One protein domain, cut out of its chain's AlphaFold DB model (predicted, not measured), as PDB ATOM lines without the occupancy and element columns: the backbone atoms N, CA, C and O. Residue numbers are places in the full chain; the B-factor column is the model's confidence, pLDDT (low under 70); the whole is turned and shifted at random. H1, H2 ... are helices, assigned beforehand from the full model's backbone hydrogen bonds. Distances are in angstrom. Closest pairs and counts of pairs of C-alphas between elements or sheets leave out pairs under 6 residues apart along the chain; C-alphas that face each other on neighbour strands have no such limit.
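What this domain is: This is residues 224 to 327 of the 327 residues of the protein "HEAT repeat domain-containing protein" of Candidatus Marinimicrobia bacterium (UniProt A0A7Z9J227). Three helical hairpins, H1-H2, H3-H4 and H5-H6, stand side by side in two layers: H1, H3, H6 and H2, H4, H5. H1 to H4 are an up-and-down bundle, each reversing the last. 104 residues with six named helices are printed: all helix, compact, radius of gyration of the C-alphas 13.4 A, spans 43 by 31 by 19 A.

Where its parts are: Find H1, residues 224 to 235, from C-alpha 224 at (75.541, 99.650, 102.072). H2 is 247 to 256, H3 259 to 269, H4 274 to 288, H5 295 to 305, and H6 310 to 326, 24.5 A long, ending at (100.028, 93.174, 103.369).

How they stand to each other: H3, the hub, touches H4, closest at C-alphas 262 and 284, 5.7 A. It only just touches H6 residues 313 to 317, with 3 pairs of C-alphas within 8 A. H5 and H6 have every O i to N i+4 pair within hydrogen-bond range.

The domain as a whole: The printed part has no cut and one long link, H1 to H2; residues 238 to 242 and 326 to 327 have pLDDT under 70.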
ATOM      1  N   LEU A 224      75.732 100.599 100.968       98.31
ATOM      2  CA  LEU A 224      75.541  99.650 102.072       98.31
ATOM      3  C   LEU A 224      76.360 100.026 103.320       98.31
ATOM      4  O   LEU A 224      75.852  99.927 104.440       98.31
ATOM      5  N   ILE A 225      77.589 100.534 103.155       98.00
ATOM      6  CA  ILE A 225      78.367 101.124 104.260       98.00
ATOM      7  C   ILE A 225      77.640 102.348 104.846       98.00
ATOM      8  O   ILE A 225      77.605 102.522 106.066       98.00
ATOM      9  N   GLY A 226      77.011 103.172 104.005       97.25
ATOM     10  CA  GLY A 226      76.158 104.277 104.449       97.25
ATOM     11  C   GLY A 226      74.997 103.804 105.331       97.25
ATOM     12  O   GLY A 226      74.762 104.371 106.403       97.25
ATOM     13  N   ILE A 227      74.323 102.716 104.941       96.25
ATOM     14  CA  ILE A 227      73.249 102.103 105.737       96.25
ATOM     15  C   ILE A 227      73.755 101.551 107.069       96.25
ATOM     16  O   ILE A 227      73.085 101.751 108.085       96.25
ATOM     17  N   LEU A 228      74.939 100.927 107.117       94.75
ATOM     18  CA  LEU A 228      75.556 100.540 108.393       94.75
ATOM     19  C   LEU A 228      75.705 101.743 109.332       94.75
ATOM     20  O   LEU A 228      75.376 101.636 110.512       94.75
ATOM     21  N   GLY A 229      76.136 102.896 108.812       94.44
ATOM     22  CA  GLY A 229      76.219 104.141 109.578       94.44
ATOM     23  C   GLY A 229      74.870 104.559 110.171       94.44
ATOM     24  O   GLY A 229      74.775 104.801 111.374       94.44
ATOM     25  N   VAL A 230      73.808 104.550 109.357       93.12
ATOM     26  CA  VAL A 230      72.432 104.846 109.802       93.12
ATOM     27  C   VAL A 230      71.961 103.867 110.883       93.12
ATOM     28  O   VAL A 230      71.313 104.271 111.855       93.12
ATOM     29  N   ILE A 231      72.282 102.579 110.737       91.88
ATOM     30  CA  ILE A 231      71.959 101.549 111.728       91.88
ATOM     31  C   ILE A 231      72.707 101.827 113.035       91.88
ATOM     32  O   ILE A 231      72.072 101.890 114.087       91.88
ATOM     33  N   PHE A 232      74.021 102.050 112.999       92.25
ATOM     34  CA  PHE A 232      74.818 102.328 114.198       92.25
ATOM     35  C   PHE A 232      74.380 103.613 114.903       92.25
ATOM     36  O   PHE A 232      74.261 103.630 116.128       92.25
ATOM     37  N   ASP A 233      74.046 104.669 114.163       90.56
ATOM     38  CA  ASP A 233      73.536 105.910 114.748       90.56
ATOM     39  C   ASP A 233      72.218 105.708 115.511       90.56
ATOM     40  O   ASP A 233      71.998 106.371 116.529       90.56
ATOM     41  N   SER A 234      71.382 104.741 115.109       89.62
ATOM     42  CA  SER A 234      70.168 104.390 115.862       89.62
ATOM     43  C   SER A 234      70.471 103.854 117.272       89.62
ATOM     44  O   SER A 234      69.726 104.133 118.212       89.62
ATOM     45  N   TYR A 235      71.615 103.188 117.469       88.31
ATOM     46  CA  TYR A 235      72.045 102.678 118.778       88.31
ATOM     47  C   TYR A 235      72.544 103.772 119.727       88.31
ATOM     48  O   TYR A 235      72.502 103.586 120.943       88.31
ATOM     49  N   LYS A 236      72.948 104.939 119.208       86.94
ATOM     50  CA  LYS A 236      73.347 106.090 120.038       86.94
ATOM     51  C   LYS A 236      72.155 106.745 120.747       86.94
ATOM     52  O   LYS A 236      72.352 107.502 121.694       86.94
ATOM     53  N   ARG A 237      70.919 106.492 120.291       82.75
ATOM     54  CA  ARG A 237      69.680 107.099 120.819       82.75
ATOM     55  C   ARG A 237      68.609 106.034 121.119       82.75
ATOM     56  O   ARG A 237      67.540 106.053 120.508       82.75
ATOM     57  N   PRO A 238      68.851 105.135 122.092       65.69
ATOM     58  CA  PRO A 238      68.068 103.907 122.277       65.69
ATOM     59  C   PRO A 238      66.596 104.115 122.670       65.69
ATOM     60  O   PRO A 238      65.804 103.188 122.536       65.69
ATOM     61  N   TYR A 239      66.209 105.303 123.147       65.75
ATOM     62  CA  TYR A 239      64.848 105.581 123.627       65.75
ATOM     63  C   TYR A 239      63.874 106.082 122.545       65.75
ATOM     64  O   TYR A 239      62.683 106.181 122.824       65.75
ATOM     65  N   TYR A 240      64.347 106.406 121.333       57.22
ATOM     66  CA  TYR A 240      63.540 107.136 120.337       57.22
ATOM     67  C   TYR A 240      63.186 106.346 119.077       57.22
ATOM     68  O   TYR A 240      62.176 106.640 118.442       57.22
ATOM     69  N   TYR A 241      63.982 105.343 118.714       56.31
ATOM     70  CA  TYR A 241      63.773 104.536 117.514       56.31
ATOM     71  C   TYR A 241      64.094 103.082 117.852       56.31
ATOM     72  O   TYR A 241      65.086 102.809 118.528       56.31
ATOM     73  N   GLY A 242      63.239 102.146 117.430       67.25
ATOM     74  CA  GLY A 242      63.507 100.716 117.594       67.25
ATOM     75  C   GLY A 242      64.887 100.355 117.036       67.25
ATOM     76  O   GLY A 242      65.322 100.919 116.032       67.25
ATOM     77  N   GLN A 243      65.597  99.447 117.710       73.62
ATOM     78  CA  GLN A 243      66.944  99.041 117.299       73.62
ATOM     79  C   GLN A 243      66.883  98.376 115.923       73.62
ATOM     80  O   GLN A 243      66.280  97.307 115.792       73.62
ATOM     81  N   LYS A 244      67.514  99.009 114.932       82.50
ATOM     82  CA  LYS A 244      67.516  98.545 113.542       82.50
ATOM     83  C   LYS A 244      68.297  97.243 113.396       82.50
ATOM     84  O   LYS A 244      69.226  96.969 114.159       82.50
ATOM     85  N   ASP A 245      67.893  96.419 112.440       87.88
ATOM     86  CA  ASP A 245      68.518  95.122 112.214       87.88
ATOM     87  C   ASP A 245      69.848  95.294 111.466       87.88
ATOM     88  O   ASP A 245      69.884  95.645 110.290       87.88
ATOM     89  N   ILE A 246      70.956  95.032 112.164       89.62
ATOM     90  CA  ILE A 246      72.317  95.096 111.610       89.62
ATOM     91  C   ILE A 246      72.478  94.131 110.424       89.62
ATOM     92  O   ILE A 246      73.230  94.439 109.498       89.62
ATOM     93  N   SER A 247      71.735  93.015 110.409       89.19
ATOM     94  CA  SER A 247      71.842  91.994 109.360       89.19
ATOM     95  C   SER A 247      71.482  92.505 107.966       89.19
ATOM     96  O   SER A 247      71.984  91.959 106.987       89.19
ATOM     97  N   VAL A 248      70.687  93.583 107.875       88.50
ATOM     98  CA  VAL A 248      70.266  94.205 106.609       88.50
ATOM     99  C   VAL A 248      71.469  94.503 105.719       88.50
ATOM    100  O   VAL A 248      71.505  94.054 104.581       88.50
ATOM    101  N   ALA A 249      72.475  95.211 106.235       92.56
ATOM    102  CA  ALA A 249      73.637  95.596 105.437       92.56
ATOM    103  C   ALA A 249      74.812  94.614 105.564       92.56
ATOM    104  O   ALA A 249      75.566  94.451 104.607       92.56
ATOM    105  N   THR A 250      74.985  93.938 106.710       95.00
ATOM    106  CA  THR A 250      76.146  93.050 106.898       95.00
ATOM    107  C   THR A 250      76.099  91.814 106.006       95.00
ATOM    108  O   THR A 250      77.136  91.444 105.472       95.00
ATOM    109  N   GLU A 251      74.926  91.191 105.819       94.38
ATOM    110  CA  GLU A 251      74.783  90.028 104.923       94.38
ATOM    111  C   GLU A 251      75.201  90.398 103.488       94.38
ATOM    112  O   GLU A 251      76.010  89.707 102.872       94.38
ATOM    113  N   ALA A 252      74.714  91.536 102.988       96.56
ATOM    114  CA  ALA A 252      74.997  92.014 101.638       96.56
ATOM    115  C   ALA A 252      76.472  92.391 101.427       96.56
ATOM    116  O   ALA A 252      77.061  92.054 100.404       96.56
ATOM    117  N   LEU A 253      77.091  93.060 102.405       97.44
ATOM    118  CA  LEU A 253      78.509  93.419 102.337       97.44
ATOM    119  C   LEU A 253      79.417  92.187 102.337       97.44
ATOM    120  O   LEU A 253      80.423  92.186 101.635       97.44
ATOM    121  N   VAL A 254      79.047  91.136 103.076       97.06
ATOM    122  CA  VAL A 254      79.755  89.849 103.035       97.06
ATOM    123  C   VAL A 254      79.636  89.204 101.657       97.06
ATOM    124  O   VAL A 254      80.650  88.764 101.127       97.06
ATOM    125  N   MET A 255      78.442  89.194 101.049       96.38
ATOM    126  CA  MET A 255      78.246  88.671  99.686       96.38
ATOM    127  C   MET A 255      79.101  89.412  98.648       96.38
ATOM    128  O   MET A 255      79.647  88.782  97.747       96.38
ATOM    129  N   LEU A 256      79.255  90.732  98.799       96.19
ATOM    130  CA  LEU A 256      80.100  91.557  97.928       96.19
ATOM    131  C   LEU A 256      81.602  91.327  98.143       96.19
ATOM    132  O   LEU A 256      82.394  91.596  97.243       96.19
ATOM    133  N   GLY A 257      82.013  90.892  99.336       94.88
ATOM    134  CA  GLY A 257      83.413  90.597  99.651       94.88
ATOM    135  C   GLY A 257      84.349  91.816  99.706       94.88
ATOM    136  O   GLY A 257      85.563  91.644  99.827       94.88
ATOM    137  N   ASP A 258      83.838  93.052  99.620       93.12
ATOM    138  CA  ASP A 258      84.686  94.252  99.631       93.12
ATOM    139  C   ASP A 258      85.155  94.585 101.059       93.12
ATOM    140  O   ASP A 258      84.395  95.014 101.937       93.12
ATOM    141  N   LYS A 259      86.465  94.436 101.269       91.75
ATOM    142  CA  LYS A 259      87.165  94.670 102.540       91.75
ATOM    143  C   LYS A 259      87.036  96.106 103.059       91.75
ATOM    144  O   LYS A 259      87.258  96.334 104.249       91.75
ATOM    145  N   LYS A 260      86.605  97.077 102.242       92.19
ATOM    146  CA  LYS A 260      86.269  98.440 102.704       92.19
ATOM    147  C   LYS A 260      85.191  98.455 103.787       92.19
ATOM    148  O   LYS A 260      85.133  99.409 104.561       92.19
ATOM    149  N   ALA A 261      84.361  97.416 103.878       94.31
ATOM    150  CA  ALA A 261      83.359  97.284 104.929       94.31
ATOM    151  C   ALA A 261      83.954  96.992 106.322       94.31
ATOM    152  O   ALA A 261      83.306  97.288 107.326       94.31
ATOM    153  N   ILE A 262      85.180  96.463 106.411       92.12
ATOM    154  CA  ILE A 262      85.776  96.006 107.677       92.12
ATOM    155  C   ILE A 262      85.953  97.160 108.670       92.12
ATOM    156  O   ILE A 262      85.519  97.055 109.817       92.12
ATOM    157  N   GLU A 263      86.552  98.282 108.262       88.62
ATOM    158  CA  GLU A 263      86.779  99.409 109.178       88.62
ATOM    159  C   GLU A 263      85.462  99.995 109.742       88.62
ATOM    160  O   GLU A 263      85.371 100.163 110.966       88.62
ATOM    161  N   PRO A 264      84.421 100.276 108.926       92.81
ATOM    162  CA  PRO A 264      83.095 100.638 109.425       92.81
ATOM    163  C   PRO A 264      82.517  99.631 110.425       92.81
ATOM    164  O   PRO A 264      81.995 100.043 111.462       92.81
ATOM    165  N   LEU A 265      82.631  98.327 110.151       93.00
ATOM    166  CA  LEU A 265      82.126  97.274 111.034       93.00
ATOM    167  C   LEU A 265      82.820  97.292 112.397       93.00
ATOM    168  O   LEU A 265      82.144  97.238 113.424       93.00
ATOM    169  N   VAL A 266      84.145  97.448 112.433       88.00
ATOM    170  CA  VAL A 266      84.872  97.514 113.708       88.00
ATOM    171  C   VAL A 266      84.482  98.752 114.510       88.00
ATOM    172  O   VAL A 266      84.236  98.638 115.708       88.00
ATOM    173  N   LYS A 267      84.332  99.918 113.863       87.06
ATOM    174  CA  LYS A 267      83.803 101.125 114.531       87.06
ATOM    175  C   LYS A 267      82.403 100.890 115.108       87.06
ATOM    176  O   LYS A 267      82.061 101.448 116.148       87.06
ATOM    177  N   GLY A 268      81.601 100.041 114.465       89.50
ATOM    178  CA  GLY A 268      80.298  99.610 114.966       89.50
ATOM    179  C   GLY A 268      80.357  98.897 116.320       89.50
ATOM    180  O   GLY A 268      79.440  99.069 117.122       89.50
ATOM    181  N   LEU A 269      81.433  98.162 116.631       88.31
ATOM    182  CA  LEU A 269      81.596  97.460 117.915       88.31
ATOM    183  C   LEU A 269      81.693  98.417 119.115       88.31
ATOM    184  O   LEU A 269      81.301  98.045 120.219       88.31
ATOM    185  N   ASP A 270      82.150  99.654 118.907       86.19
ATOM    186  CA  ASP A 270      82.176 100.689 119.952       86.19
ATOM    187  C   ASP A 270      80.796 101.304 120.229       86.19
ATOM    188  O   ASP A 270      80.589 101.938 121.265       86.19
ATOM    189  N   ILE A 271      79.852 101.140 119.301       88.69
ATOM    190  CA  ILE A 271      78.533 101.783 119.339       88.69
ATOM    191  C   ILE A 271      77.446 100.775 119.726       88.69
ATOM    192  O   ILE A 271      76.538 101.081 120.500       88.69
ATOM    193  N   VAL A 272      77.516  99.572 119.162       87.56
ATOM    194  CA  VAL A 272      76.496  98.537 119.311       87.56
ATOM    195  C   VAL A 272      76.698  97.791 120.637       87.56
ATOM    196  O   VAL A 272      77.828  97.437 120.971       87.56
ATOM    197  N   PRO A 273      75.633  97.486 121.406       86.56
ATOM    198  CA  PRO A 273      75.752  96.694 122.628       86.56
ATOM    199  C   PRO A 273      76.338  95.298 122.371       86.56
ATOM    200  O   PRO A 273      75.959  94.641 121.401       86.56
ATOM    201  N   ARG A 274      77.167  94.795 123.301       82.94
ATOM    202  CA  ARG A 274      77.852  93.486 123.195       82.94
ATOM    203  C   ARG A 274      76.944  92.329 122.766       82.94
ATOM    204  O   ARG A 274      77.333  91.513 121.938       82.94
ATOM    205  N   GLY A 275      75.709  92.288 123.269       83.56
ATOM    206  CA  GLY A 275      74.726  91.250 122.923       83.56
ATOM    207  C   GLY A 275      74.331  91.192 121.439       83.56
ATOM    208  O   GLY A 275      73.683  90.235 121.028       83.56
ATOM    209  N   ARG A 276      74.715  92.187 120.630       86.00
ATOM    210  CA  ARG A 276      74.452  92.260 119.185       86.00
ATOM    211  C   ARG A 276      75.716  92.269 118.325       86.00
ATOM    212  O   ARG A 276      75.626  92.441 117.115       86.00
ATOM    213  N   TRP A 277      76.887  92.047 118.918       88.19
ATOM    214  CA  TRP A 277      78.149  92.018 118.175       88.19
ATOM    215  C   TRP A 277      78.259  90.854 117.195       88.19
ATOM    216  O   TRP A 277      79.015  90.962 116.235       88.19
ATOM    217  N   LYS A 278      77.504  89.766 117.407       87.69
ATOM    218  CA  LYS A 278      77.603  88.539 116.606       87.69
ATOM    219  C   LYS A 278      77.583  88.818 115.097       87.69
ATOM    220  O   LYS A 278      78.537  88.459 114.424       87.69
ATOM    221  N   SER A 279      76.578  89.534 114.589       89.06
ATOM    222  CA  SER A 279      76.469  89.834 113.152       89.06
ATOM    223  C   SER A 279      77.649  90.651 112.613       89.06
ATOM    224  O   SER A 279      78.063  90.450 111.478       89.06
ATOM    225  N   ILE A 280      78.211  91.553 113.425       92.00
ATOM    226  CA  ILE A 280      79.365  92.381 113.045       92.00
ATOM    227  C   ILE A 280      80.639  91.526 112.995       92.00
ATOM    228  O   ILE A 280      81.395  91.604 112.033       92.00
ATOM    229  N   ILE A 281      80.867  90.692 114.013       88.88
ATOM    230  CA  ILE A 281      82.050  89.822 114.114       88.88
ATOM    231  C   ILE A 281      82.030  88.736 113.035       88.88
ATOM    232  O   ILE A 281      83.069  88.467 112.429       88.88
ATOM    233  N   ASP A 282      80.868  88.127 112.792       90.81
ATOM    234  CA  ASP A 282      80.689  87.112 111.752       90.81
ATOM    235  C   ASP A 282      80.955  87.729 110.368       90.81
ATOM    236  O   ASP A 282      81.672  87.138 109.560       90.81
ATOM    237  N   ALA A 283      80.480  88.958 110.126       94.12
ATOM    238  CA  ALA A 283      80.748  89.677 108.884       94.12
ATOM    239  C   ALA A 283      82.230  90.036 108.704       94.12
ATOM    240  O   ALA A 283      82.789  89.764 107.646       94.12
ATOM    241  N   ILE A 284      82.893  90.580 109.735       92.44
ATOM    242  CA  ILE A 284      84.343  90.849 109.693       92.44
ATOM    243  C   ILE A 284      85.110  89.556 109.417       92.44
ATOM    244  O   ILE A 284      85.993  89.543 108.571       92.44
ATOM    245  N   SER A 285      84.762  88.468 110.110       89.12
ATOM    246  CA  SER A 285      85.420  87.175 109.920       89.12
ATOM    247  C   SER A 285      85.274  86.678 108.486       89.12
ATOM    248  O   SER A 285      86.275  86.298 107.896       89.12
ATOM    249  N   SER A 286      84.062  86.741 107.927       93.12
ATOM    250  CA  SER A 286      83.777  86.295 106.557       93.12
ATOM    251  C   SER A 286      84.528  87.134 105.518       93.12
ATOM    252  O   SER A 286      85.058  86.600 104.555       93.12
ATOM    253  N   LEU A 287      84.643  88.450 105.727       92.56
ATOM    254  CA  LEU A 287      85.385  89.352 104.831       92.56
ATOM    255  C   LEU A 287      86.908  89.154 104.870       92.56
ATOM    256  O   LEU A 287      87.613  89.614 103.971       92.56
ATOM    257  N   LEU A 288      87.421  88.513 105.920       89.94
ATOM    258  CA  LEU A 288      88.827  88.136 106.046       89.94
ATOM    259  C   LEU A 288      89.105  86.730 105.499       89.94
ATOM    260  O   LEU A 288      90.270  86.358 105.369       89.94
ATOM    261  N   GLU A 289      88.072  85.941 105.184       85.88
ATOM    262  CA  GLU A 289      88.265  84.633 104.558       85.88
ATOM    263  C   GLU A 289      88.984  84.792 103.209       85.88
ATOM    264  O   GLU A 289      88.732  85.720 102.440       85.88
ATOM    265  N   GLY A 290      89.929  83.891 102.932       77.94
ATOM    266  CA  GLY A 290      90.764  83.942 101.729       77.94
ATOM    267  C   GLY A 290      92.014  84.822 101.842       77.94
ATOM    268  O   GLY A 290      92.818  84.829 100.914       77.94
ATOM    269  N   LEU A 291      92.217  85.520 102.964       84.06
ATOM    270  CA  LEU A 291      93.514  86.103 103.310       84.06
ATOM    271  C   LEU A 291      94.425  85.040 103.943       84.06
ATOM    272  O   LEU A 291      93.951  84.175 104.683       84.06
ATOM    273  N   GLU A 292      95.733  85.113 103.683       83.00
ATOM    274  CA  GLU A 292      96.742  84.241 104.304       83.00
ATOM    275  C   GLU A 292      97.004  84.645 105.767       83.00
ATOM    276  O   GLU A 292      98.096  85.070 106.128       83.00
ATOM    277  N   ILE A 293      95.984  84.530 106.618       83.62
ATOM    278  CA  ILE A 293      96.074  84.823 108.052       83.62
ATOM    279  C   ILE A 293      96.139  83.497 108.802       83.62
ATOM    280  O   ILE A 293      95.258  82.642 108.660       83.62
ATOM    281  N   ASP A 294      97.174  83.305 109.619       86.56
ATOM    282  CA  ASP A 294      97.299  82.067 110.379       86.56
ATOM    283  C   ASP A 294      96.222  81.957 111.481       86.56
ATOM    284  O   ASP A 294      95.647  82.941 111.956       86.56
ATOM    285  N   ALA A 295      95.920  80.728 111.913       84.81
ATOM    286  CA  ALA A 295      94.837  80.476 112.866       84.81
ATOM    287  C   ALA A 295      95.042  81.162 114.232       84.81
ATOM    288  O   ALA A 295      94.070  81.523 114.899       84.81
ATOM    289  N   LYS A 296      96.296  81.342 114.662       87.75
ATOM    290  CA  LYS A 296      96.632  82.010 115.925       87.75
ATOM    291  C   LYS A 296      96.477  83.519 115.782       87.75
ATOM    292  O   LYS A 296      95.992  84.172 116.704       87.75
ATOM    293  N   GLU A 297      96.872  84.063 114.642       86.06
ATOM    294  CA  GLU A 297      96.683  85.459 114.287       86.06
ATOM    295  C   GLU A 297      95.186  85.811 114.218       86.06
ATOM    296  O   GLU A 297      94.751  86.762 114.869       86.06
ATOM    297  N   MET A 298      94.361  84.972 113.582       84.56
ATOM    298  CA  MET A 298      92.900  85.133 113.581       84.56
ATOM    299  C   MET A 298      92.267  85.029 114.978       84.56
ATOM    300  O   MET A 298      91.364  85.805 115.301       84.56
ATOM    301  N   ASP A 299      92.723  84.104 115.832       86.19
ATOM    302  CA  ASP A 299      92.239  83.998 117.218       86.19
ATOM    303  C   ASP A 299      92.602  85.246 118.039       86.19
ATOM    304  O   ASP A 299      91.754  85.805 118.738       86.19
ATOM    305  N   ASN A 300      93.834  85.745 117.901       87.69
ATOM    306  CA  ASN A 300      94.268  86.989 118.539       87.69
ATOM    307  C   ASN A 300      93.433  88.183 118.071       87.69
ATOM    308  O   ASN A 300      92.960  88.959 118.902       87.69
ATOM    309  N   LEU A 301      93.202  88.301 116.762       86.50
ATOM    310  CA  LEU A 301      92.371  89.357 116.203       86.50
ATOM    311  C   LEU A 301      90.959  89.319 116.797       86.50
ATOM    312  O   LEU A 301      90.470  90.335 117.293       86.50
ATOM    313  N   ARG A 302      90.318  88.142 116.819       83.44
ATOM    314  CA  ARG A 302      88.992  87.971 117.429       83.44
ATOM    315  C   ARG A 302      88.994  88.388 118.894       83.44
ATOM    316  O   ARG A 302      88.118  89.151 119.293       83.44
ATOM    317  N   ARG A 303      89.988  87.955 119.678       86.88
ATOM    318  CA  ARG A 303      90.140  88.337 121.093       86.88
ATOM    319  C   ARG A 303      90.268  89.845 121.282       86.88
ATOM    320  O   ARG A 303      89.658  90.387 122.200       86.88
ATOM    321  N   PHE A 304      91.030  90.523 120.426       89.12
ATOM    322  CA  PHE A 304      91.176  91.976 120.485       89.12
ATOM    323  C   PHE A 304      89.877  92.702 120.121       89.12
ATOM    324  O   PHE A 304      89.475  93.622 120.831       89.12
ATOM    325  N   LEU A 305      89.175  92.256 119.074       82.56
ATOM    326  CA  LEU A 305      87.911  92.859 118.639       82.56
ATOM    327  C   LEU A 305      86.777  92.686 119.661       82.56
ATOM    328  O   LEU A 305      85.960  93.592 119.812       82.56
ATOM    329  N   ILE A 306      86.739  91.566 120.391       81.88
ATOM    330  CA  ILE A 306      85.747  91.330 121.458       81.88
ATOM    331  C   ILE A 306      86.202  91.810 122.843       81.88
ATOM    332  O   ILE A 306      85.499  91.592 123.832       81.88
ATOM    333  N   GLY A 307      87.380  92.434 122.922       81.50
ATOM    334  CA  GLY A 307      88.001  92.872 124.166       81.50
ATOM    335  C   GLY A 307      87.158  93.883 124.942       81.50
ATOM    336  O   GLY A 307      86.342  94.627 124.381       81.50
ATOM    337  N   GLU A 308      87.342  93.898 126.266       72.38
ATOM    338  CA  GLU A 308      86.441  94.630 127.151       72.38
ATOM    339  C   GLU A 308      86.590  96.151 127.047       72.38
ATOM    340  O   GLU A 308      85.585  96.872 127.074       72.38
ATOM    341  N   ASP A 309      87.821  96.624 126.871       80.94
ATOM    342  CA  ASP A 309      88.163  98.037 126.758       80.94
ATOM    343  C   ASP A 309      88.449  98.471 125.308       80.94
ATOM    344  O   ASP A 309      88.711  97.667 124.410       80.94
ATOM    345  N   ALA A 310      88.369  99.781 125.073       75.31
ATOM    346  CA  ALA A 310      88.599 100.378 123.758       75.31
ATOM    347  C   ALA A 310      90.054 100.231 123.269       75.31
ATOM    348  O   ALA A 310      90.298 100.263 122.065       75.31
ATOM    349  N   GLY A 311      91.018 100.044 124.175       81.56
ATOM    350  CA  GLY A 311      92.417  99.793 123.838       81.56
ATOM    351  C   GLY A 311      92.605  98.435 123.167       81.56
ATOM    352  O   GLY A 311      93.263  98.361 122.130       81.56
ATOM    353  N   MET A 312      91.956  97.381 123.676       84.56
ATOM    354  CA  MET A 312      91.934  96.069 123.013       84.56
ATOM    355  C   MET A 312      91.357  96.153 121.599       84.56
ATOM    356  O   MET A 312      91.964  95.641 120.658       84.56
ATOM    357  N   ARG A 313      90.248  96.875 121.414       81.06
ATOM    358  CA  ARG A 313      89.650  97.059 120.081       81.06
ATOM    359  C   ARG A 313      90.524  97.912 119.159       81.06
ATOM    360  O   ARG A 313      90.635  97.604 117.974       81.06
ATOM    361  N   GLY A 314      91.223  98.912 119.697       79.31
ATOM    362  CA  GLY A 314      92.241  99.684 118.977       79.31
ATOM    363  C   GLY A 314      93.432  98.834 118.508       79.31
ATOM    364  O   GLY A 314      93.919  99.024 117.389       79.31
ATOM    365  N   MET A 315      93.865  97.859 119.316       85.62
ATOM    366  CA  MET A 315      94.870  96.865 118.911       85.62
ATOM    367  C   MET A 315      94.341  95.975 117.781       85.62
ATOM    368  O   MET A 315      95.032  95.806 116.779       85.62
ATOM    369  N   GLY A 316      93.093  95.503 117.876       85.19
ATOM    370  CA  GLY A 316      92.436  94.746 116.803       85.19
ATOM    371  C   GLY A 316      92.331  95.532 115.489       85.19
ATOM    372  O   GLY A 316      92.634  95.001 114.427       85.19
ATOM    373  N   LEU A 317      91.992  96.824 115.550       79.69
ATOM    374  CA  LEU A 317      91.989  97.737 114.395       79.69
ATOM    375  C   LEU A 317      93.373  97.908 113.766       79.69
ATOM    376  O   LEU A 317      93.498  97.937 112.546       79.69
ATOM    377  N   SER A 318      94.408  98.054 114.592       83.75
ATOM    378  CA  SER A 318      95.785  98.211 114.111       83.75
ATOM    379  C   SER A 318      96.276  96.933 113.431       83.75
ATOM    380  O   SER A 318      96.892  96.997 112.372       83.75
ATOM    381  N   MET A 319      95.925  95.783 114.004       86.44
ATOM    382  CA  MET A 319      96.192  94.464 113.442       86.44
ATOM    383  C   MET A 319      95.477  94.264 112.097       86.44
ATOM    384  O   MET A 319      96.117  93.891 111.123       86.44
ATOM    385  N   LEU A 320      94.188  94.618 112.001       83.88
ATOM    386  CA  LEU A 320      93.437  94.608 110.738       83.88
ATOM    387  C   LEU A 320      94.065  95.492 109.666       83.88
ATOM    388  O   LEU A 320      94.112  95.100 108.508       83.88
ATOM    389  N   LYS A 321      94.537  96.688 110.037       80.75
ATOM    390  CA  LYS A 321      95.212  97.576 109.086       80.75
ATOM    391  C   LYS A 321      96.467  96.928 108.514       80.75
ATOM    392  O   LYS A 321      96.636  97.011 107.308       80.75
ATOM    393  N   GLY A 322      97.283  96.277 109.348       82.19
ATOM    394  CA  GLY A 322      98.456  95.523 108.890       82.19
ATOM    395  C   GLY A 322      98.076  94.395 107.929       82.19
ATOM    396  O   GLY A 322      98.566  94.352 106.806       82.19
ATOM    397  N   ILE A 323      97.106  93.565 108.324       82.44
ATOM    398  CA  ILE A 323      96.591  92.458 107.501       82.44
ATOM    399  C   ILE A 323      96.121  92.946 106.120       82.44
ATOM    400  O   ILE A 323      96.418  92.317 105.112       82.44
ATOM    401  N   LEU A 324      95.396  94.068 106.065       79.69
ATOM    402  CA  LEU A 324      94.842  94.611 104.819       79.69
ATOM    403  C   LEU A 324      95.863  95.359 103.952       79.69
ATOM    404  O   LEU A 324      95.602  95.552 102.768       79.69
ATOM    405  N   THR A 325      96.976  95.837 104.520       77.75
ATOM    406  CA  THR A 325      98.067  96.449 103.741       77.75
ATOM    407  C   THR A 325      99.017  95.420 103.148       77.75
ATOM    408  O   THR A 325      99.637  95.707 102.125       77.75
ATOM    409  N   ASP A 326      99.125  94.251 103.781       63.06
ATOM    410  CA  ASP A 326     100.028  93.174 103.369       63.06
ATOM    411  C   ASP A 326      99.370  92.192 102.370       63.06
ATOM    412  O   ASP A 326     100.073  91.382 101.764       63.06
ATOM    413  N   SER A 327      98.045  92.284 102.175       57.88
ATOM    414  CA  SER A 327      97.223  91.459 101.265       57.88
ATOM    415  C   SER A 327      96.851  92.146  99.955       57.88
ATOM    416  O   SER A 327      96.839  91.462  98.910       57.88
TER     417      SER A 327